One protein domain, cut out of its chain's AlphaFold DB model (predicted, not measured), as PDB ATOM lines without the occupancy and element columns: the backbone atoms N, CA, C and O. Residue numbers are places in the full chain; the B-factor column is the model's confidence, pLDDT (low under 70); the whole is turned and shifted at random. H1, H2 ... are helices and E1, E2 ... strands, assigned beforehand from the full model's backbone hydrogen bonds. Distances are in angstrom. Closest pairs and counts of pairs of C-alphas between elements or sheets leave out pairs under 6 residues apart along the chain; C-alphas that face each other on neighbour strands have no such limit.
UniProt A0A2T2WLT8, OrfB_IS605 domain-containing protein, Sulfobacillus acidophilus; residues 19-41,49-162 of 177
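What this domain is: This is residues 19 to 41 and 49 to 162 of the 177 residues of the protein "OrfB_IS605 domain-containing protein" of Sulfobacillus acidophilus (UniProt A0A2T2WLT8). A long helical hairpin, H1 and H2, makes the long axis, with a small sheet of three strands, E4, E3 and E5, packed on the last part of the longer helix H2. A separate strand hairpin, E1 and E2, reaches H2 with Thr 27 at the end of E1, away from that sheet. The printed part has 137 residues with two named helices and five named strands, in the order E1 E2 E3 E4 H1 H2 E5; the class is mixed, helices and strands. The sheet E4 E3 E5 is mixed, and E1 and E2 are antiparallel. The whole is only just extended, close to loose, with a radius of gyration of the C-alphas of 21.8 A and spans of 68 by 43 by 27 A.

Where its parts are: Find C-alpha 19 at (-41.422, 36.810, 31.954); from there E1 runs over residues 19 to 27, 23.3 A, and E2 returns over residues 30 to 38, 26.0 A. Past the cut look for E3, residues 52 to 56, 13.5 A, and E4, residues 63 to 65, 6.4 A. H1 takes residues 75 to 101, 39.6 A. Find C-alpha 120 at (-25.481, -2.045, 29.645), where H2 begins; it runs to residue 154, 51.1 A. E5, residues 157 to 160, 9.9 A, ends at (-7.985, 40.439, 31.169).

How they stand to each other: Begin with the helical hairpin: H1 and H2 touch, closest at the C-alphas of Tyr 77 and Ile 136, 6.3 A, and run opposite ways at a shallow tilt of 25 degrees. In both helices every O i to N i+4 pair is within hydrogen-bond range. H2 is on the sheet E4 E3 E5 at a height over the sheet of 8.0 A, two layers with the helix on one face; it is only just over E5, on which 3 of its C-alphas fall, and runs along the strands, at 13 degrees to E5 on the local plane. H1 is not on this sheet. E3 and E5 are parallel, with N 55 and O 159 at 2.9 A; E4 and E3, a hairpin, are antiparallel, with N 64 and O 56 at 2.8 A. In the hairpin E1 and E2, find N 23 and O 34 at 2.8 A. The closest C-alphas of E1 and H2 are those of Thr 27 and Ala 134, 6.9 A, while E2 and H2 are apart.

The domain as a whole: The two C-alphas farthest apart, those of Gln 50 and Gly 103, are 68.4 A apart. Residues 42 to 48 are not printed, and C-alphas 41 and 49 are 22.9 A apart across this cut. The link H1 to H2, residues 102 to 119, is long. Mean pLDDT of the printed part is 82.1; 24 residues are under 70, among them residues 56 to 64 and 66 to 73.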
ATOM      1  N   GLY A  19     -42.007  37.927  32.695       81.44
ATOM      2  CA  GLY A  19     -41.422  36.810  31.954       81.44
ATOM      3  C   GLY A  19     -41.471  37.059  30.445       81.44
ATOM      4  O   GLY A  19     -42.545  37.296  29.894       81.44
ATOM      5  N   LEU A  20     -40.321  36.985  29.779       83.06
ATOM      6  CA  LEU A  20     -40.192  37.193  28.331       83.06
ATOM      7  C   LEU A  20     -40.185  35.873  27.550       83.06
ATOM      8  O   LEU A  20     -40.590  35.823  26.393       83.06
ATOM      9  N   GLY A  21     -39.745  34.789  28.185       84.94
ATOM     10  CA  GLY A  21     -39.656  33.472  27.569       84.94
ATOM     11  C   GLY A  21     -38.767  32.538  28.374       84.94
ATOM     12  O   GLY A  21     -38.274  32.893  29.446       84.94
ATOM     13  N   GLY A  22     -38.551  31.330  27.861       84.12
ATOM     14  CA  GLY A  22     -37.634  30.401  28.499       84.12
ATOM     15  C   GLY A  22     -37.171  29.266  27.600       84.12
ATOM     16  O   GLY A  22     -37.853  28.874  26.654       84.12
ATOM     17  N   THR A  23     -36.007  28.725  27.938       88.25
ATOM     18  CA  THR A  23     -35.354  27.624  27.231       88.25
ATOM     19  C   THR A  23     -35.281  26.411  28.144       88.25
ATOM     20  O   THR A  23     -34.741  26.482  29.252       88.25
ATOM     21  N   VAL A  24     -35.798  25.278  27.666       87.88
ATOM     22  CA  VAL A  24     -35.647  23.979  28.328       87.88
ATOM     23  C   VAL A  24     -34.416  23.284  27.761       87.88
ATOM     24  O   VAL A  24     -34.310  23.081  26.553       87.88
ATOM     25  N   SER A  25     -33.491  22.883  28.627       86.25
ATOM     26  CA  SER A  25     -32.288  22.144  28.244       86.25
ATOM     27  C   SER A  25     -32.083  20.919  29.132       86.25
ATOM     28  O   SER A  25     -32.659  20.798  30.214       86.25
ATOM     29  N   ARG A  26     -31.275  19.963  28.666       85.50
ATOM     30  CA  ARG A  26     -30.919  18.763  29.429       85.50
ATOM     31  C   ARG A  26     -29.409  18.581  29.440       85.50
ATOM     32  O   ARG A  26     -28.801  18.417  28.388       85.50
ATOM     33  N   THR A  27     -28.828  18.502  30.634       85.25
ATOM     34  CA  THR A  27     -27.399  18.228  30.834       85.25
ATOM     35  C   THR A  27     -27.247  16.946  31.640       85.25
ATOM     36  O   THR A  27     -27.746  16.834  32.762       85.25
ATOM     37  N   ALA A  28     -26.556  15.958  31.061       88.31
ATOM     38  CA  ALA A  28     -26.499  14.588  31.570       88.31
ATOM     39  C   ALA A  28     -27.913  14.008  31.813       88.31
ATOM     40  O   ALA A  28     -28.658  13.718  30.874       88.31
ATOM     41  N   ASP A  29     -28.300  13.815  33.069       81.25
ATOM     42  CA  ASP A  29     -29.598  13.287  33.486       81.25
ATOM     43  C   ASP A  29     -30.500  14.325  34.164       81.25
ATOM     44  O   ASP A  29     -31.524  13.955  34.731       81.25
ATOM     45  N   ARG A  30     -30.146  15.612  34.086       81.75
ATOM     46  CA  ARG A  30     -30.917  16.712  34.674       81.75
ATOM     47  C   ARG A  30     -31.507  17.611  33.599       81.75
ATOM     48  O   ARG A  30     -30.834  17.923  32.617       81.75
ATOM     49  N   TRP A  31     -32.747  18.026  33.818       85.94
ATOM     50  CA  TRP A  31     -33.419  19.053  33.030       85.94
ATOM     51  C   TRP A  31     -33.258  20.411  33.705       85.94
ATOM     52  O   TRP A  31     -33.287  20.501  34.933       85.94
ATOM     53  N   PHE A  32     -33.094  21.445  32.894       82.69
ATOM     54  CA  PHE A  32     -32.967  22.832  33.306       82.69
ATOM     55  C   PHE A  32     -33.995  23.660  32.543       82.69
ATOM     56  O   PHE A  32     -34.248  23.416  31.363       82.69
ATOM     57  N   LEU A  33     -34.572  24.642  33.228       84.69
ATOM     58  CA  LEU A  33     -35.408  25.676  32.639       84.69
ATOM     59  C   LEU A  33     -34.726  27.013  32.927       84.69
ATOM     60  O   LEU A  33     -34.564  27.380  34.089       84.69
ATOM     61  N   SER A  34     -34.307  27.713  31.879       82.38
ATOM     62  CA  SER A  34     -33.879  29.109  31.969       82.38
ATOM     63  C   SER A  34     -35.067  29.983  31.599       82.38
ATOM     64  O   SER A  34     -35.671  29.749  30.557       82.38
ATOM     65  N   VAL A  35     -35.426  30.936  32.456       85.00
ATOM     66  CA  VAL A  35     -36.518  31.887  32.217       85.00
ATOM     67  C   VAL A  35     -35.913  33.280  32.162       85.00
ATOM     68  O   VAL A  35     -35.223  33.686  33.095       85.00
ATOM     69  N   THR A  36     -36.166  33.999  31.075       85.62
ATOM     70  CA  THR A  36     -35.770  35.400  30.939       85.62
ATOM     71  C   THR A  36     -36.848  36.264  31.573       85.62
ATOM     72  O   THR A  36     -38.021  36.153  31.212       85.62
ATOM     73  N   VAL A  37     -36.450  37.110  32.519       86.00
ATOM     74  CA  VAL A  37     -37.343  38.009  33.252       86.00
ATOM     75  C   VAL A  37     -36.823  39.431  33.101       86.00
ATOM     76  O   VAL A  37     -35.640  39.681  33.316       86.00
ATOM     77  N   GLU A  38     -37.703  40.344  32.712       84.44
ATOM     78  CA  GLU A  38     -37.443  41.779  32.692       84.44
ATOM     79  C   GLU A  38     -37.576  42.331  34.117       84.44
ATOM     80  O   GLU A  38     -38.611  42.133  34.768       84.44
ATOM     81  N   ILE A  39     -36.522  42.989  34.601       85.38
ATOM     82  CA  ILE A  39     -36.457  43.645  35.911       85.38
ATOM     83  C   ILE A  39     -35.994  45.099  35.732       85.38
ATOM     84  O   ILE A  39     -35.262  45.366  34.780       85.38
ATOM     85  N   PRO A  40     -36.408  46.032  36.610       82.94
ATOM     86  CA  PRO A  40     -35.897  47.402  36.593       82.94
ATOM     87  C   PRO A  40     -34.375  47.442  36.769       82.94
ATOM     88  O   PRO A  40     -33.816  46.581  37.456       82.94
ATOM     89  N   ASP A  41     -33.727  48.459  36.198       80.00
ATOM     90  CA  ASP A  41     -32.286  48.646  36.351       80.00
ATOM     91  C   ASP A  41     -31.911  48.832  37.831       80.00
ATOM     92  O   ASP A  41     -32.558  49.609  38.546       80.00
ATOM     93  N   ASN A  49     -12.513  52.687  44.851       57.41
ATOM     94  CA  ASN A  49     -11.219  52.001  44.763       57.41
ATOM     95  C   ASN A  49     -10.610  52.007  43.353       57.41
ATOM     96  O   ASN A  49     -10.767  51.061  42.587       57.41
ATOM     97  N   GLN A  50      -9.757  52.997  43.079       60.75
ATOM     98  CA  GLN A  50      -9.070  53.205  41.790       60.75
ATOM     99  C   GLN A  50      -7.978  52.168  41.435       60.75
ATOM    100  O   GLN A  50      -7.060  52.450  40.660       60.75
ATOM    101  N   THR A  51      -8.008  50.976  42.026       65.44
ATOM    102  CA  THR A  51      -6.993  49.941  41.827       65.44
ATOM    103  C   THR A  51      -7.251  49.163  40.536       65.44
ATOM    104  O   THR A  51      -8.368  48.736  40.242       65.44
ATOM    105  N   VAL A  52      -6.188  48.969  39.754       72.19
ATOM    106  CA  VAL A  52      -6.196  48.172  38.519       72.19
ATOM    107  C   VAL A  52      -5.636  46.785  38.824       72.19
ATOM    108  O   VAL A  52      -4.585  46.682  39.460       72.19
ATOM    109  N   VAL A  53      -6.284  45.723  38.340       74.06
ATOM    110  CA  VAL A  53      -5.753  44.352  38.430       74.06
ATOM    111  C   VAL A  53      -5.748  43.656  37.074       74.06
ATOM    112  O   VAL A  53      -6.732  43.691  36.337       74.06
ATOM    113  N   GLY A  54      -4.625  43.021  36.746       68.06
ATOM    114  CA  GLY A  54      -4.509  42.080  35.636       68.06
ATOM    115  C   GLY A  54      -4.880  40.669  36.088       68.06
ATOM    116  O   GLY A  54      -4.485  40.255  37.177       68.06
ATOM    117  N   VAL A  55      -5.626  39.933  35.268       70.06
ATOM    118  CA  VAL A  55      -6.036  38.547  35.536       70.06
ATOM    119  C   VAL A  55      -5.496  37.631  34.438       70.06
ATOM    120  O   VAL A  55      -5.884  37.767  33.278       70.06
ATOM    121  N   ASP A  56      -4.656  36.668  34.817       66.25
ATOM    122  CA  ASP A  56      -4.160  35.593  33.951       66.25
ATOM    123  C   ASP A  56      -4.921  34.284  34.222       66.25
ATOM    124  O   ASP A  56      -4.878  33.744  35.328       66.25
ATOM    125  N   LEU A  57      -5.644  33.763  33.228       61.91
ATOM    126  CA  LEU A  57      -6.491  32.569  33.359       61.91
ATOM    127  C   LEU A  57      -5.775  31.311  32.844       61.91
ATOM    128  O   LEU A  57      -5.829  30.970  31.662       61.91
ATOM    129  N   GLY A  58      -5.147  30.557  33.746       53.34
ATOM    130  CA  GLY A  58      -4.402  29.343  33.408       53.34
ATOM    131  C   GLY A  58      -5.243  28.064  33.225       53.34
ATOM    132  O   GLY A  58      -6.382  27.920  33.667       53.34
ATOM    133  N   VAL A  59      -4.635  27.045  32.605       46.97
ATOM    134  CA  VAL A  59      -5.198  25.675  32.529       46.97
ATOM    135  C   VAL A  59      -4.924  24.867  33.812       46.97
ATOM    136  O   VAL A  59      -5.605  23.875  34.089       46.97
ATOM    137  N   SER A  60      -3.907  25.281  34.576       46.97
ATOM    138  CA  SER A  60      -3.418  24.670  35.822       46.97
ATOM    139  C   SER A  60      -3.819  25.444  37.088       46.97
ATOM    140  O   SER A  60      -4.045  24.810  38.119       46.97
ATOM    141  N   ALA A  61      -3.954  26.772  37.006       54.75
ATOM    142  CA  ALA A  61      -4.461  27.668  38.053       54.75
ATOM    143  C   ALA A  61      -5.746  28.350  37.564       54.75
ATOM    144  O   ALA A  61      -5.875  28.588  36.371       54.75
ATOM    145  N   LEU A  62      -6.709  28.621  38.453       59.66
ATOM    146  CA  LEU A  62      -7.984  29.225  38.047       59.66
ATOM    147  C   LEU A  62      -7.776  30.661  37.547       59.66
ATOM    148  O   LEU A  62      -8.364  31.033  36.539       59.66
ATOM    149  N   ALA A  63      -6.949  31.424  38.262       62.41
ATOM    150  CA  ALA A  63      -6.483  32.745  37.872       62.41
ATOM    151  C   ALA A  63      -5.198  33.096  38.641       62.41
ATOM    152  O   ALA A  63      -5.050  32.677  39.790       62.41
ATOM    153  N   THR A  64      -4.307  33.879  38.046       63.28
ATOM    154  CA  THR A  64      -3.204  34.566  38.727       63.28
ATOM    155  C   THR A  64      -3.429  36.064  38.574       63.28
ATOM    156  O   THR A  64      -3.593  36.553  37.458       63.28
ATOM    157  N   LEU A  65      -3.486  36.789  39.684       70.12
ATOM    158  CA  LEU A  65      -3.665  38.236  39.687       70.12
ATOM    159  C   LEU A  65      -2.308  38.935  39.558       70.12
ATOM    160  O   LEU A  65      -1.302  38.458  40.084       70.12
ATOM    161  N   SER A  66      -2.279  40.112  38.931       67.69
ATOM    162  CA  SER A  66      -1.078  40.960  38.837       67.69
ATOM    163  C   SER A  66      -0.568  41.438  40.203       67.69
ATOM    164  O   SER A  66       0.551  41.930  40.308       67.69
ATOM    165  N   THR A  67      -1.369  41.270  41.257       64.50
ATOM    166  CA  THR A  67      -0.984  41.450  42.664       64.50
ATOM    167  C   THR A  67      -0.070  40.332  43.189       64.50
ATOM    168  O   THR A  67       0.432  40.430  44.306       64.50
ATOM    169  N   GLY A  68       0.159  39.273  42.404       61.81
ATOM    170  CA  GLY A  68       0.933  38.084  42.776       61.81
ATOM    171  C   GLY A  68       0.096  36.971  43.417       61.81
ATOM    172  O   GLY A  68       0.620  35.895  43.709       61.81
ATOM    173  N   GLU A  69      -1.201  37.194  43.625       69.56
ATOM    174  CA  GLU A  69      -2.102  36.198  44.198       69.56
ATOM    175  C   GLU A  69      -2.464  35.114  43.173       69.56
ATOM    176  O   GLU A  69      -2.906  35.402  42.063       69.56
ATOM    177  N   THR A  70      -2.298  33.842  43.546       65.75
ATOM    178  CA  THR A  70      -2.708  32.701  42.715       65.75
ATOM    179  C   THR A  70      -3.957  32.053  43.286       65.75
ATOM    180  O   THR A  70      -3.953  31.508  44.391       65.75
ATOM    181  N   ILE A  71      -5.013  32.017  42.486       67.44
ATOM    182  CA  ILE A  71      -6.290  31.428  42.858       67.44
ATOM    183  C   ILE A  71      -6.261  29.945  42.509       67.44
ATOM    184  O   ILE A  71      -6.367  29.512  41.354       67.44
ATOM    185  N   VAL A  72      -6.080  29.136  43.550       67.00
ATOM    186  CA  VAL A  72      -6.041  27.680  43.435       67.00
ATOM    187  C   VAL A  72      -7.448  27.154  43.153       67.00
ATOM    188  O   VAL A  72      -8.400  27.430  43.880       67.00
ATOM    189  N   GLY A  73      -7.581  26.331  42.110       65.88
ATOM    190  CA  GLY A  73      -8.852  25.685  41.789       65.88
ATOM    191  C   GLY A  73      -9.363  24.801  42.946       65.88
ATOM    192  O   GLY A  73      -8.560  24.162  43.634       65.88
ATOM    193  N   PRO A  74     -10.688  24.678  43.160       74.00
ATOM    194  CA  PRO A  74     -11.234  23.946  44.302       74.00
ATOM    195  C   PRO A  74     -10.708  22.506  44.386       74.00
ATOM    196  O   PRO A  74     -10.687  21.796  43.382       74.00
ATOM    197  N   LYS A  75     -10.386  21.979  45.578       75.31
ATOM    198  CA  LYS A  75      -9.934  20.570  45.739       75.31
ATOM    199  C   LYS A  75     -10.896  19.553  45.097       75.31
ATOM    200  O   LYS A  75     -10.479  18.530  44.546       75.31
ATOM    201  N   ALA A  76     -12.197  19.860  45.117       76.25
ATOM    202  CA  ALA A  76     -13.238  19.073  44.462       76.25
ATOM    203  C   ALA A  76     -13.045  18.951  42.936       76.25
ATOM    204  O   ALA A  76     -13.410  17.926  42.357       76.25
ATOM    205  N   TYR A  77     -12.456  19.963  42.296       79.81
ATOM    206  CA  TYR A  77     -12.127  19.990  40.874       79.81
ATOM    207  C   TYR A  77     -11.056  18.947  40.527       79.81
ATOM    208  O   TYR A  77     -11.292  18.073  39.691       79.81
ATOM    209  N   ALA A  78      -9.923  18.953  41.239       82.06
ATOM    210  CA  ALA A  78      -8.837  17.993  41.029       82.06
ATOM    211  C   ALA A  78      -9.293  16.540  41.270       82.06
ATOM    212  O   ALA A  78      -9.025  15.641  40.465       82.06
ATOM    213  N   ALA A  79     -10.060  16.305  42.341       86.12
ATOM    214  CA  ALA A  79     -10.640  14.994  42.626       86.12
ATOM    215  C   ALA A  79     -11.604  14.527  41.516       86.12
ATOM    216  O   ALA A  79     -11.594  13.353  41.125       86.12
ATOM    217  N   ALA A  80     -12.418  15.441  40.977       86.06
ATOM    218  CA  ALA A  80     -13.325  15.151  39.875       86.06
ATOM    219  C   ALA A  80     -12.567  14.825  38.578       86.06
ATOM    220  O   ALA A  80     -12.901  13.830  37.932       86.06
ATOM    221  N   LEU A  81     -11.509  15.568  38.236       87.56
ATOM    222  CA  LEU A  81     -10.649  15.279  37.082       87.56
ATOM    223  C   LEU A  81      -9.971  13.908  37.190       87.56
ATOM    224  O   LEU A  81     -10.012  13.119  36.243       87.56
ATOM    225  N   LYS A  82      -9.413  13.565  38.359       90.50
ATOM    226  CA  LYS A  82      -8.809  12.243  38.602       90.50
ATOM    227  C   LYS A  82      -9.825  11.120  38.384       90.50
ATOM    228  O   LYS A  82      -9.528  10.104  37.752       90.50
ATOM    229  N   LYS A  83     -11.052  11.308  38.878       92.81
ATOM    230  CA  LYS A  83     -12.146  10.347  38.697       92.81
ATOM    231  C   LYS A  83     -12.606  10.265  37.237       92.81
ATOM    232  O   LYS A  83     -12.913   9.163  36.785       92.81
ATOM    233  N   LEU A  84     -12.608  11.382  36.506       93.56
ATOM    234  CA  LEU A  84     -12.947  11.434  35.083       93.56
ATOM    235  C   LEU A  84     -11.940  10.621  34.280       93.56
ATOM    236  O   LEU A  84     -12.344   9.692  33.591       93.56
ATOM    237  N   ARG A  85     -10.639  10.869  34.474       94.25
ATOM    238  CA  ARG A  85      -9.562  10.102  33.830       94.25
ATOM    239  C   ARG A  85      -9.721   8.599  34.057       94.25
ATOM    240  O   ARG A  85      -9.644   7.818  33.112       94.25
ATOM    241  N   ARG A  86     -10.004   8.179  35.295       96.44
ATOM    242  CA  ARG A  86     -10.206   6.759  35.624       96.44
ATOM    243  C   ARG A  86     -11.396   6.148  34.879       96.44
ATOM    244  O   ARG A  86     -11.275   5.042  34.359       96.44
ATOM    245  N   LEU A  87     -12.537   6.838  34.843       96.06
ATOM    246  CA  LEU A  87     -13.736   6.346  34.159       96.06
ATOM    247  C   LEU A  87     -13.571   6.346  32.635       96.06
ATOM    248  O   LEU A  87     -13.988   5.383  32.001       96.06
ATOM    249  N   SER A  88     -12.917   7.357  32.061       95.50
ATOM    250  CA  SER A  88     -12.596   7.401  30.631       95.50
ATOM    251  C   SER A  88     -11.673   6.251  30.226       95.50
ATOM    252  O   SER A  88     -11.944   5.567  29.243       95.50
ATOM    253  N   ASN A  89     -10.649   5.948  31.032       96.44
ATOM    254  CA  ASN A  89      -9.775   4.793  30.801       96.44
ATOM    255  C   ASN A  89     -10.538   3.466  30.916       96.44
ATOM    256  O   ASN A  89     -10.334   2.558  30.114       96.44
ATOM    257  N   GLN A  90     -11.434   3.346  31.901       96.12
ATOM    258  CA  GLN A  90     -12.302   2.176  32.027       96.12
ATOM    259  C   GLN A  90     -13.189   2.010  30.786       96.12
ATOM    260  O   GLN A  90     -13.299   0.902  30.268       96.12
ATOM    261  N   PHE A  91     -13.800   3.092  30.298       96.31
ATOM    262  CA  PHE A  91     -14.647   3.061  29.109       96.31
ATOM    263  C   PHE A  91     -13.860   2.700  27.844       96.31
ATOM    264  O   PHE A  91     -14.314   1.866  27.069       96.31
ATOM    265  N   SER A  92     -12.653   3.248  27.678       94.12
ATOM    266  CA  SER A  92     -11.730   2.889  26.593       94.12
ATOM    267  C   SER A  92     -11.438   1.383  26.580       94.12
ATOM    268  O   SER A  92     -11.664   0.722  25.570       94.12
ATOM    269  N   ARG A  93     -11.087   0.792  27.731       94.44
ATOM    270  CA  ARG A  93     -10.889  -0.666  27.850       94.44
ATOM    271  C   ARG A  93     -12.153  -1.466  27.522       94.44
ATOM    272  O   ARG A  93     -12.070  -2.510  26.883       94.44
ATOM    273  N   GLN A  94     -13.327  -0.991  27.950       94.69
ATOM    274  CA  GLN A  94     -14.604  -1.633  27.616       94.69
ATOM    275  C   GLN A  94     -14.901  -1.579  26.111       94.69
ATOM    276  O   GLN A  94     -15.436  -2.547  25.573       94.69
ATOM    277  N   MET A  95     -14.554  -0.473  25.447       94.38
ATOM    278  CA  MET A  95     -14.696  -0.308  24.003       94.38
ATOM    279  C   MET A  95     -13.774  -1.261  23.245       94.38
ATOM    280  O   MET A  95     -14.251  -1.982  22.375       94.38
ATOM    281  N   GLU A  96     -12.493  -1.335  23.611       93.56
ATOM    282  CA  GLU A  96     -11.548  -2.277  22.994       93.56
ATOM    283  C   GLU A  96     -12.015  -3.730  23.147       93.56
ATOM    284  O   GLU A  96     -12.078  -4.470  22.170       93.56
ATOM    285  N   ALA A  97     -12.474  -4.127  24.337       92.69
ATOM    286  CA  ALA A  97     -13.048  -5.459  24.538       92.69
ATOM    287  C   ALA A  97     -14.317  -5.703  23.694       92.69
ATOM    288  O   ALA A  97     -14.580  -6.827  23.274       92.69
ATOM    289  N   ALA A  98     -15.132  -4.672  23.449       93.81
ATOM    290  CA  ALA A  98     -16.306  -4.783  22.587       93.81
ATOM    291  C   ALA A  98     -15.928  -4.933  21.105       93.81
ATOM    292  O   ALA A  98     -16.546  -5.749  20.427       93.81
ATOM    293  N   LYS A  99     -14.897  -4.221  20.632       94.25
ATOM    294  CA  LYS A  99     -14.340  -4.377  19.279       94.25
ATOM    295  C   LYS A  99     -13.809  -5.790  19.051       94.25
ATOM    296  O   LYS A  99     -14.193  -6.427  18.077       94.25
ATOM    297  N   VAL A 100     -13.010  -6.305  19.989       93.81
ATOM    298  CA  VAL A 100     -12.448  -7.664  19.903       93.81
ATOM    299  C   VAL A 100     -13.550  -8.721  19.853       93.81
ATOM    300  O   VAL A 100     -13.510  -9.615  19.014       93.81
ATOM    301  N   ARG A 101     -14.599  -8.590  20.677       92.06
ATOM    302  CA  ARG A 101     -15.770  -9.489  20.612       92.06
ATOM    303  C   ARG A 101     -16.540  -9.410  19.294       92.06
ATOM    304  O   ARG A 101     -17.214 -10.368  18.947       92.06
ATOM    305  N   ALA A 102     -16.464  -8.283  18.593       92.00
ATOM    306  CA  ALA A 102     -17.064  -8.104  17.276       92.00
ATOM    307  C   ALA A 102     -16.152  -8.580  16.127       92.00
ATOM    308  O   ALA A 102     -16.510  -8.394  14.968       92.00
ATOM    309  N   GLY A 103     -14.993  -9.180  16.433       93.00
ATOM    310  CA  GLY A 103     -14.068  -9.761  15.456       93.00
ATOM    311  C   GLY A 103     -12.931  -8.843  14.997       93.00
ATOM    312  O   GLY A 103     -12.158  -9.247  14.133       93.00
ATOM    313  N   LEU A 104     -12.799  -7.638  15.559       93.88
ATOM    314  CA  LEU A 104     -11.710  -6.709  15.223       93.88
ATOM    315  C   LEU A 104     -10.423  -7.058  15.980       93.88
ATOM    316  O   LEU A 104     -10.463  -7.511  17.128       93.88
ATOM    317  N   LYS A 105      -9.263  -6.788  15.378       92.19
ATOM    318  CA  LYS A 105      -7.974  -6.918  16.068       92.19
ATOM    319  C   LYS A 105      -7.786  -5.771  17.079       92.19
ATOM    320  O   LYS A 105      -8.324  -4.679  16.887       92.19
ATOM    321  N   PRO A 106      -7.021  -5.975  18.167       89.75
ATOM    322  CA  PRO A 106      -6.712  -4.902  19.112       89.75
ATOM    323  C   PRO A 106      -6.094  -3.682  18.416       89.75
ATOM    324  O   PRO A 106      -5.162  -3.828  17.629       89.75
ATOM    325  N   GLY A 107      -6.604  -2.482  18.712       87.69
ATOM    326  CA  GLY A 107      -6.132  -1.235  18.097       87.69
ATOM    327  C   GLY A 107      -6.641  -0.978  16.675       87.69
ATOM    328  O   GLY A 107      -6.445   0.123  16.160       87.69
ATOM    329  N   GLU A 108      -7.341  -1.931  16.056       90.69
ATOM    330  CA  GLU A 108      -7.967  -1.728  14.753       90.69
ATOM    331  C   GLU A 108      -9.098  -0.681  14.866       90.69
ATOM    332  O   GLU A 108      -9.913  -0.719  15.807       90.69
ATOM    333  N   PRO A 109      -9.151   0.313  13.959       91.62
ATOM    334  CA  PRO A 109     -10.249   1.267  13.931       91.62
ATOM    335  C   PRO A 109     -11.550   0.568  13.529       91.62
ATOM    336  O   PRO A 109     -11.547  -0.432  12.821       91.62
ATOM    337  N   ILE A 110     -12.687   1.114  13.967       92.06
ATOM    338  CA  ILE A 110     -13.997   0.584  13.567       92.06
ATOM    339  C   ILE A 110     -14.218   0.945  12.087       92.06
ATOM    340  O   ILE A 110     -14.197   2.140  11.768       92.06
ATOM    341  N   PRO A 111     -14.436  -0.034  11.186       94.75
ATOM    342  CA  PRO A 111     -14.710   0.234   9.780       94.75
ATOM    343  C   PRO A 111     -15.940   1.123   9.586       94.75
ATOM    344  O   PRO A 111     -16.905   1.070  10.354       94.75
ATOM    345  N   LYS A 112     -15.936   1.932   8.523       93.69
ATOM    346  CA  LYS A 112     -17.067   2.808   8.191       93.69
ATOM    347  C   LYS A 112     -18.334   1.966   7.987       93.69
ATOM    348  O   LYS A 112     -18.327   1.010   7.224       93.69
ATOM    349  N   GLY A 113     -19.415   2.329   8.677       91.62
ATOM    350  CA  GLY A 113     -20.693   1.606   8.631       91.62
ATOM    351  C   GLY A 113     -20.824   0.455   9.636       91.62
ATOM    352  O   GLY A 113     -21.936  -0.016   9.859       91.62
ATOM    353  N   MET A 114     -19.742   0.042  10.307       91.88
ATOM    354  CA  MET A 114     -19.816  -0.947  11.381       91.88
ATOM    355  C   MET A 114     -20.222  -0.273  12.697       91.88
ATOM    356  O   MET A 114     -19.579   0.668  13.161       91.88
ATOM    357  N   HIS A 115     -21.277  -0.779  13.334       90.81
ATOM    358  CA  HIS A 115     -21.710  -0.319  14.652       90.81
ATOM    359  C   HIS A 115     -21.376  -1.362  15.723       90.81
ATOM    360  O   HIS A 115     -21.837  -2.500  15.658       90.81
ATOM    361  N   ILE A 116     -20.618  -0.956  16.746       92.12
ATOM    362  CA  ILE A 116     -20.334  -1.792  17.917       92.12
ATOM    363  C   ILE A 116     -21.411  -1.529  18.979       92.12
ATOM    364  O   ILE A 116     -21.426  -0.442  19.563       92.12
ATOM    365  N   PRO A 117     -22.313  -2.485  19.270       89.12
ATOM    366  CA  PRO A 117     -23.360  -2.278  20.259       89.12
ATOM    367  C   PRO A 117     -22.768  -2.148  21.664       89.12
ATOM    368  O   PRO A 117     -21.924  -2.931  22.100       89.12
ATOM    369  N   TRP A 118     -23.240  -1.150  22.409       92.81
ATOM    370  CA  TRP A 118     -22.783  -0.942  23.779       92.81
ATOM    371  C   TRP A 118     -23.538  -1.845  24.745       92.81
ATOM    372  O   TRP A 118     -24.769  -1.831  24.801       92.81
ATOM    373  N   SER A 119     -22.784  -2.565  25.574       94.00
ATOM    374  CA  SER A 119     -23.348  -3.290  26.714       94.00
ATOM    375  C   SER A 119     -23.982  -2.333  27.732       94.00
ATOM    376  O   SER A 119     -23.624  -1.154  27.824       94.00
ATOM    377  N   GLU A 120     -24.874  -2.849  28.578       95.12
ATOM    378  CA  GLU A 120     -25.481  -2.045  29.645       95.12
ATOM    379  C   GLU A 120     -24.430  -1.464  30.608       95.12
ATOM    380  O   GLU A 120     -24.531  -0.319  31.052       95.12
ATOM    381  N   ASN A 121     -23.345  -2.200  30.862       94.50
ATOM    382  CA  ASN A 121     -22.236  -1.715  31.682       94.50
ATOM    383  C   ASN A 121     -21.494  -0.536  31.032       94.50
ATOM    384  O   ASN A 121     -21.123   0.401  31.737       94.50
ATOM    385  N   MET A 122     -21.332  -0.530  29.706       96.00
ATOM    386  CA  MET A 122     -20.768   0.613  28.975       96.00
ATOM    387  C   MET A 122     -21.687   1.829  29.052       96.00
ATOM    388  O   MET A 122     -21.224   2.926  29.363       96.00
ATOM    389  N   ARG A 123     -23.002   1.639  28.870       95.31
ATOM    390  CA  ARG A 123     -23.995   2.716  29.029       95.31
ATOM    391  C   ARG A 123     -23.977   3.301  30.441       95.31
ATOM    392  O   ARG A 123     -24.082   4.516  30.609       95.31
ATOM    393  N   LYS A 124     -23.816   2.464  31.473       95.06
ATOM    394  CA  LYS A 124     -23.633   2.907  32.867       95.06
ATOM    395  C   LYS A 124     -22.350   3.725  33.037       95.06
ATOM    396  O   LYS A 124     -22.404   4.793  33.647       95.06
ATOM    397  N   THR A 125     -21.215   3.271  32.501       94.81
ATOM    398  CA  THR A 125     -19.949   4.025  32.552       94.81
ATOM    399  C   THR A 125     -20.082   5.373  31.845       94.81
ATOM    400  O   THR A 125     -19.747   6.393  32.447       94.81
ATOM    401  N   GLN A 126     -20.665   5.412  30.641       94.06
ATOM    402  CA  GLN A 126     -20.869   6.658  29.896       94.06
ATOM    403  C   GLN A 126     -21.740   7.651  30.670       94.06
ATOM    404  O   GLN A 126     -21.387   8.822  30.790       94.06
ATOM    405  N   ARG A 127     -22.842   7.192  31.280       94.62
ATOM    406  CA  ARG A 127     -23.679   8.042  32.146       94.62
ATOM    407  C   ARG A 127     -22.890   8.625  33.320       94.62
ATOM    408  O   ARG A 127     -23.083   9.785  33.678       94.62
ATOM    409  N   ARG A 128     -21.984   7.849  33.924       94.69
ATOM    410  CA  ARG A 128     -21.114   8.333  35.013       94.69
ATOM    411  C   ARG A 128     -20.104   9.371  34.523       94.69
ATOM    412  O   ARG A 128     -19.872  10.333  35.248       94.69
ATOM    413  N   ILE A 129     -19.536   9.188  33.328       94.25
ATOM    414  CA  ILE A 129     -18.649  10.168  32.681       94.25
ATOM    415  C   ILE A 129     -19.408  11.478  32.449       94.25
ATOM    416  O   ILE A 129     -18.965  12.516  32.934       94.25
ATOM    417  N   ALA A 130     -20.587  11.422  31.823       91.31
ATOM    418  CA  ALA A 130     -21.404  12.599  31.527       91.31
ATOM    419  C   ALA A 130     -21.769  13.396  32.792       91.31
ATOM    420  O   ALA A 130     -21.581  14.610  32.847       91.31
ATOM    421  N   ARG A 131     -22.214  12.714  33.857       91.44
ATOM    422  CA  ARG A 131     -22.494  13.349  35.160       91.44
ATOM    423  C   ARG A 131     -21.268  14.033  35.757       91.44
ATOM    424  O   ARG A 131     -21.381  15.086  36.379       91.44
ATOM    425  N   LEU A 132     -20.097  13.420  35.609       90.81
ATOM    426  CA  LEU A 132     -18.864  13.960  36.163       90.81
ATOM    427  C   LEU A 132     -18.363  15.166  35.366       90.81
ATOM    428  O   LEU A 132     -17.943  16.141  35.977       90.81
ATOM    429  N   GLN A 133     -18.470  15.135  34.036       87.50
ATOM    430  CA  GLN A 133     -18.198  16.295  33.184       87.50
ATOM    431  C   GLN A 133     -19.135  17.462  33.514       87.50
ATOM    432  O   GLN A 133     -18.654  18.575  33.706       87.50
ATOM    433  N   ALA A 134     -20.435  17.204  33.696       87.44
ATOM    434  CA  ALA A 134     -21.391  18.222  34.135       87.44
ATOM    435  C   ALA A 134     -21.011  18.818  35.503       87.44
ATOM    436  O   ALA A 134     -21.019  20.031  35.684       87.44
ATOM    437  N   ARG A 135     -20.591  17.982  36.463       87.19
ATOM    438  CA  ARG A 135     -20.097  18.459  37.765       87.19
ATOM    439  C   ARG A 135     -18.849  19.336  37.628       87.19
ATOM    440  O   ARG A 135     -18.751  20.342  38.317       87.19
ATOM    441  N   ILE A 136     -17.900  18.948  36.781       84.88
ATOM    442  CA  ILE A 136     -16.668  19.712  36.532       84.88
ATOM    443  C   ILE A 136     -17.001  21.078  35.922       84.88
ATOM    444  O   ILE A 136     -16.453  22.081  36.373       84.88
ATOM    445  N   ALA A 137     -17.918  21.125  34.953       81.56
ATOM    446  CA  ALA A 137     -18.400  22.372  34.363       81.56
ATOM    447  C   ALA A 137     -19.054  23.279  35.417       81.56
ATOM    448  O   ALA A 137     -18.706  24.450  35.502       81.56
ATOM    449  N   ASN A 138     -19.908  22.727  36.285       85.12
ATOM    450  CA  ASN A 138     -20.549  23.496  37.355       85.12
ATOM    451  C   ASN A 138     -19.545  24.028  38.387       85.12
ATOM    452  O   ASN A 138     -19.679  25.162  38.830       85.12
ATOM    453  N   ILE A 139     -18.531  23.236  38.761       81.88
ATOM    454  CA  ILE A 139     -17.459  23.705  39.654       81.88
ATOM    455  C   ILE A 139     -16.724  24.879  39.002       81.88
ATOM    456  O   ILE A 139     -16.538  25.904  39.648       81.88
ATOM    457  N   ARG A 140     -16.349  24.758  37.722       78.69
ATOM    458  CA  ARG A 140     -15.686  25.840  36.980       78.69
ATOM    459  C   ARG A 140     -16.542  27.103  36.938       78.69
ATOM    460  O   ARG A 140     -16.054  28.154  37.321       78.69
ATOM    461  N   ALA A 141     -17.813  26.982  36.554       79.75
ATOM    462  CA  ALA A 141     -18.732  28.114  36.483       79.75
ATOM    463  C   ALA A 141     -18.908  28.812  37.841       79.75
ATOM    464  O   ALA A 141     -18.820  30.030  37.910       79.75
ATOM    465  N   ASN A 142     -19.083  28.050  38.928       83.31
ATOM    466  CA  ASN A 142     -19.199  28.620  40.271       83.31
ATOM    467  C   ASN A 142     -17.930  29.357  40.701       83.31
ATOM    468  O   ASN A 142     -18.014  30.427  41.286       83.31
ATOM    469  N   THR A 143     -16.762  28.775  40.423       77.38
ATOM    470  CA  THR A 143     -15.493  29.384  40.842       77.38
ATOM    471  C   THR A 143     -15.211  30.657  40.049       77.38
ATOM    472  O   THR A 143     -14.807  31.651  40.632       77.38
ATOM    473  N   LEU A 144     -15.496  30.656  38.741       79.56
ATOM    474  CA  LEU A 144     -15.430  31.869  37.923       79.56
ATOM    475  C   LEU A 144     -16.404  32.934  38.428       79.56
ATOM    476  O   LEU A 144     -16.020  34.086  38.521       79.56
ATOM    477  N   HIS A 145     -17.631  32.555  38.795       80.00
ATOM    478  CA  HIS A 145     -18.611  33.501  39.324       80.00
ATOM    479  C   HIS A 145     -18.150  34.151  40.637       80.00
ATOM    480  O   HIS A 145     -18.215  35.368  40.767       80.00
ATOM    481  N   GLN A 146     -17.638  33.356  41.582       80.62
ATOM    482  CA  GLN A 146     -17.072  33.867  42.836       80.62
ATOM    483  C   GLN A 146     -15.908  34.822  42.570       80.62
ATOM    484  O   GLN A 146     -15.920  35.940  43.070       80.62
ATOM    485  N   LEU A 147     -14.983  34.421  41.694       77.75
ATOM    486  CA  LEU A 147     -13.857  35.255  41.300       77.75
ATOM    487  C   LEU A 147     -14.307  36.576  40.668       77.75
ATOM    488  O   LEU A 147     -13.799  37.634  41.013       77.75
ATOM    489  N   THR A 148     -15.273  36.540  39.748       77.00
ATOM    490  CA  THR A 148     -15.779  37.772  39.133       77.00
ATOM    491  C   THR A 148     -16.405  38.702  40.164       77.00
ATOM    492  O   THR A 148     -16.210  39.907  40.064       77.00
ATOM    493  N   THR A 149     -17.112  38.166  41.164       81.94
ATOM    494  CA  THR A 149     -17.671  38.972  42.255       81.94
ATOM    495  C   THR A 149     -16.564  39.598  43.094       81.94
ATOM    496  O   THR A 149     -16.591  40.802  43.300       81.94
ATOM    497  N   GLU A 150     -15.565  38.815  43.509       78.12
ATOM    498  CA  GLU A 150     -14.420  39.308  44.287       78.12
ATOM    499  C   GLU A 150     -13.652  40.407  43.537       78.12
ATOM    500  O   GLU A 150     -13.317  41.439  44.115       78.12
ATOM    501  N   LEU A 151     -13.432  40.237  42.230       77.81
ATOM    502  CA  LEU A 151     -12.737  41.229  41.409       77.81
ATOM    503  C   LEU A 151     -13.543  42.516  41.239       77.81
ATOM    504  O   LEU A 151     -13.002  43.600  41.421       77.81
ATOM    505  N   VAL A 152     -14.834  42.403  40.915       77.81
ATOM    506  CA  VAL A 152     -15.730  43.563  40.776       77.81
ATOM    507  C   VAL A 152     -15.937  44.265  42.121       77.81
ATOM    508  O   VAL A 152     -16.265  45.449  42.157       77.81
ATOM    509  N   GLU A 153     -15.766  43.555  43.238       77.44
ATOM    510  CA  GLU A 153     -15.804  44.158  44.565       77.44
ATOM    511  C   GLU A 153     -14.513  44.869  44.963       77.44
ATOM    512  O   GLU A 153     -14.587  45.906  45.625       77.44
ATOM    513  N   GLY A 154     -13.361  44.331  44.562       73.62
ATOM    514  CA  GLY A 154     -12.046  44.824  44.967       73.62
ATOM    515  C   GLY A 154     -11.413  45.871  44.049       73.62
ATOM    516  O   GLY A 154     -10.539  46.601  44.517       73.62
ATOM    517  N   PHE A 155     -11.820  45.947  42.777       74.19
ATOM    518  CA  PHE A 155     -11.122  46.724  41.745       74.19
ATOM    519  C   PHE A 155     -12.086  47.485  40.823       74.19
ATOM    520  O   PHE A 155     -13.078  46.924  40.358       74.19
ATOM    521  N   ASP A 156     -11.751  48.736  40.491       70.31
ATOM    522  CA  ASP A 156     -12.513  49.555  39.532       70.31
ATOM    523  C   ASP A 156     -12.162  49.238  38.067       70.31
ATOM    524  O   ASP A 156     -12.990  49.415  37.170       70.31
ATOM    525  N   VAL A 157     -10.940  48.760  37.799       72.56
ATOM    526  CA  VAL A 157     -10.488  48.392  36.448       72.56
ATOM    527  C   VAL A 157      -9.889  46.991  36.456       72.56
ATOM    528  O   VAL A 157      -8.904  46.715  37.140       72.56
ATOM    529  N   ILE A 158     -10.461  46.110  35.636       73.69
ATOM    530  CA  ILE A 158     -10.009  44.726  35.475       73.69
ATOM    531  C   ILE A 158      -9.464  44.565  34.054       73.69
ATOM    532  O   ILE A 158     -10.210  44.663  33.079       73.69
ATOM    533  N   ALA A 159      -8.164  44.310  33.935       73.62
ATOM    534  CA  ALA A 159      -7.525  43.942  32.679       73.62
ATOM    535  C   ALA A 159      -7.491  42.412  32.560       73.62
ATOM    536  O   ALA A 159      -7.035  41.717  33.466       73.62
ATOM    537  N   ILE A 160      -7.982  41.879  31.443       68.56
ATOM    538  CA  ILE A 160      -7.985  40.439  31.169       68.56
ATOM    539  C   ILE A 160      -6.986  40.180  30.049       68.56
ATOM    540  O   ILE A 160      -7.111  40.763  28.972       68.56
ATOM    541  N   GLU A 161      -6.018  39.299  30.287       61.69
ATOM    542  CA  GLU A 161      -5.142  38.810  29.224       61.69
ATOM    543  C   GLU A 161      -5.792  37.595  28.544       61.69
ATOM    544  O   GLU A 161      -6.210  36.637  29.199       61.69
ATOM    545  N   ASP A 162      -5.928  37.642  27.215       48.31
ATOM    546  CA  ASP A 162      -6.509  36.545  26.438       48.31
ATOM    547  C   ASP A 162      -5.458  35.456  26.188       48.31
ATOM    548  O   ASP A 162      -4.601  35.556  25.303       48.31
TER     549      ASP A 162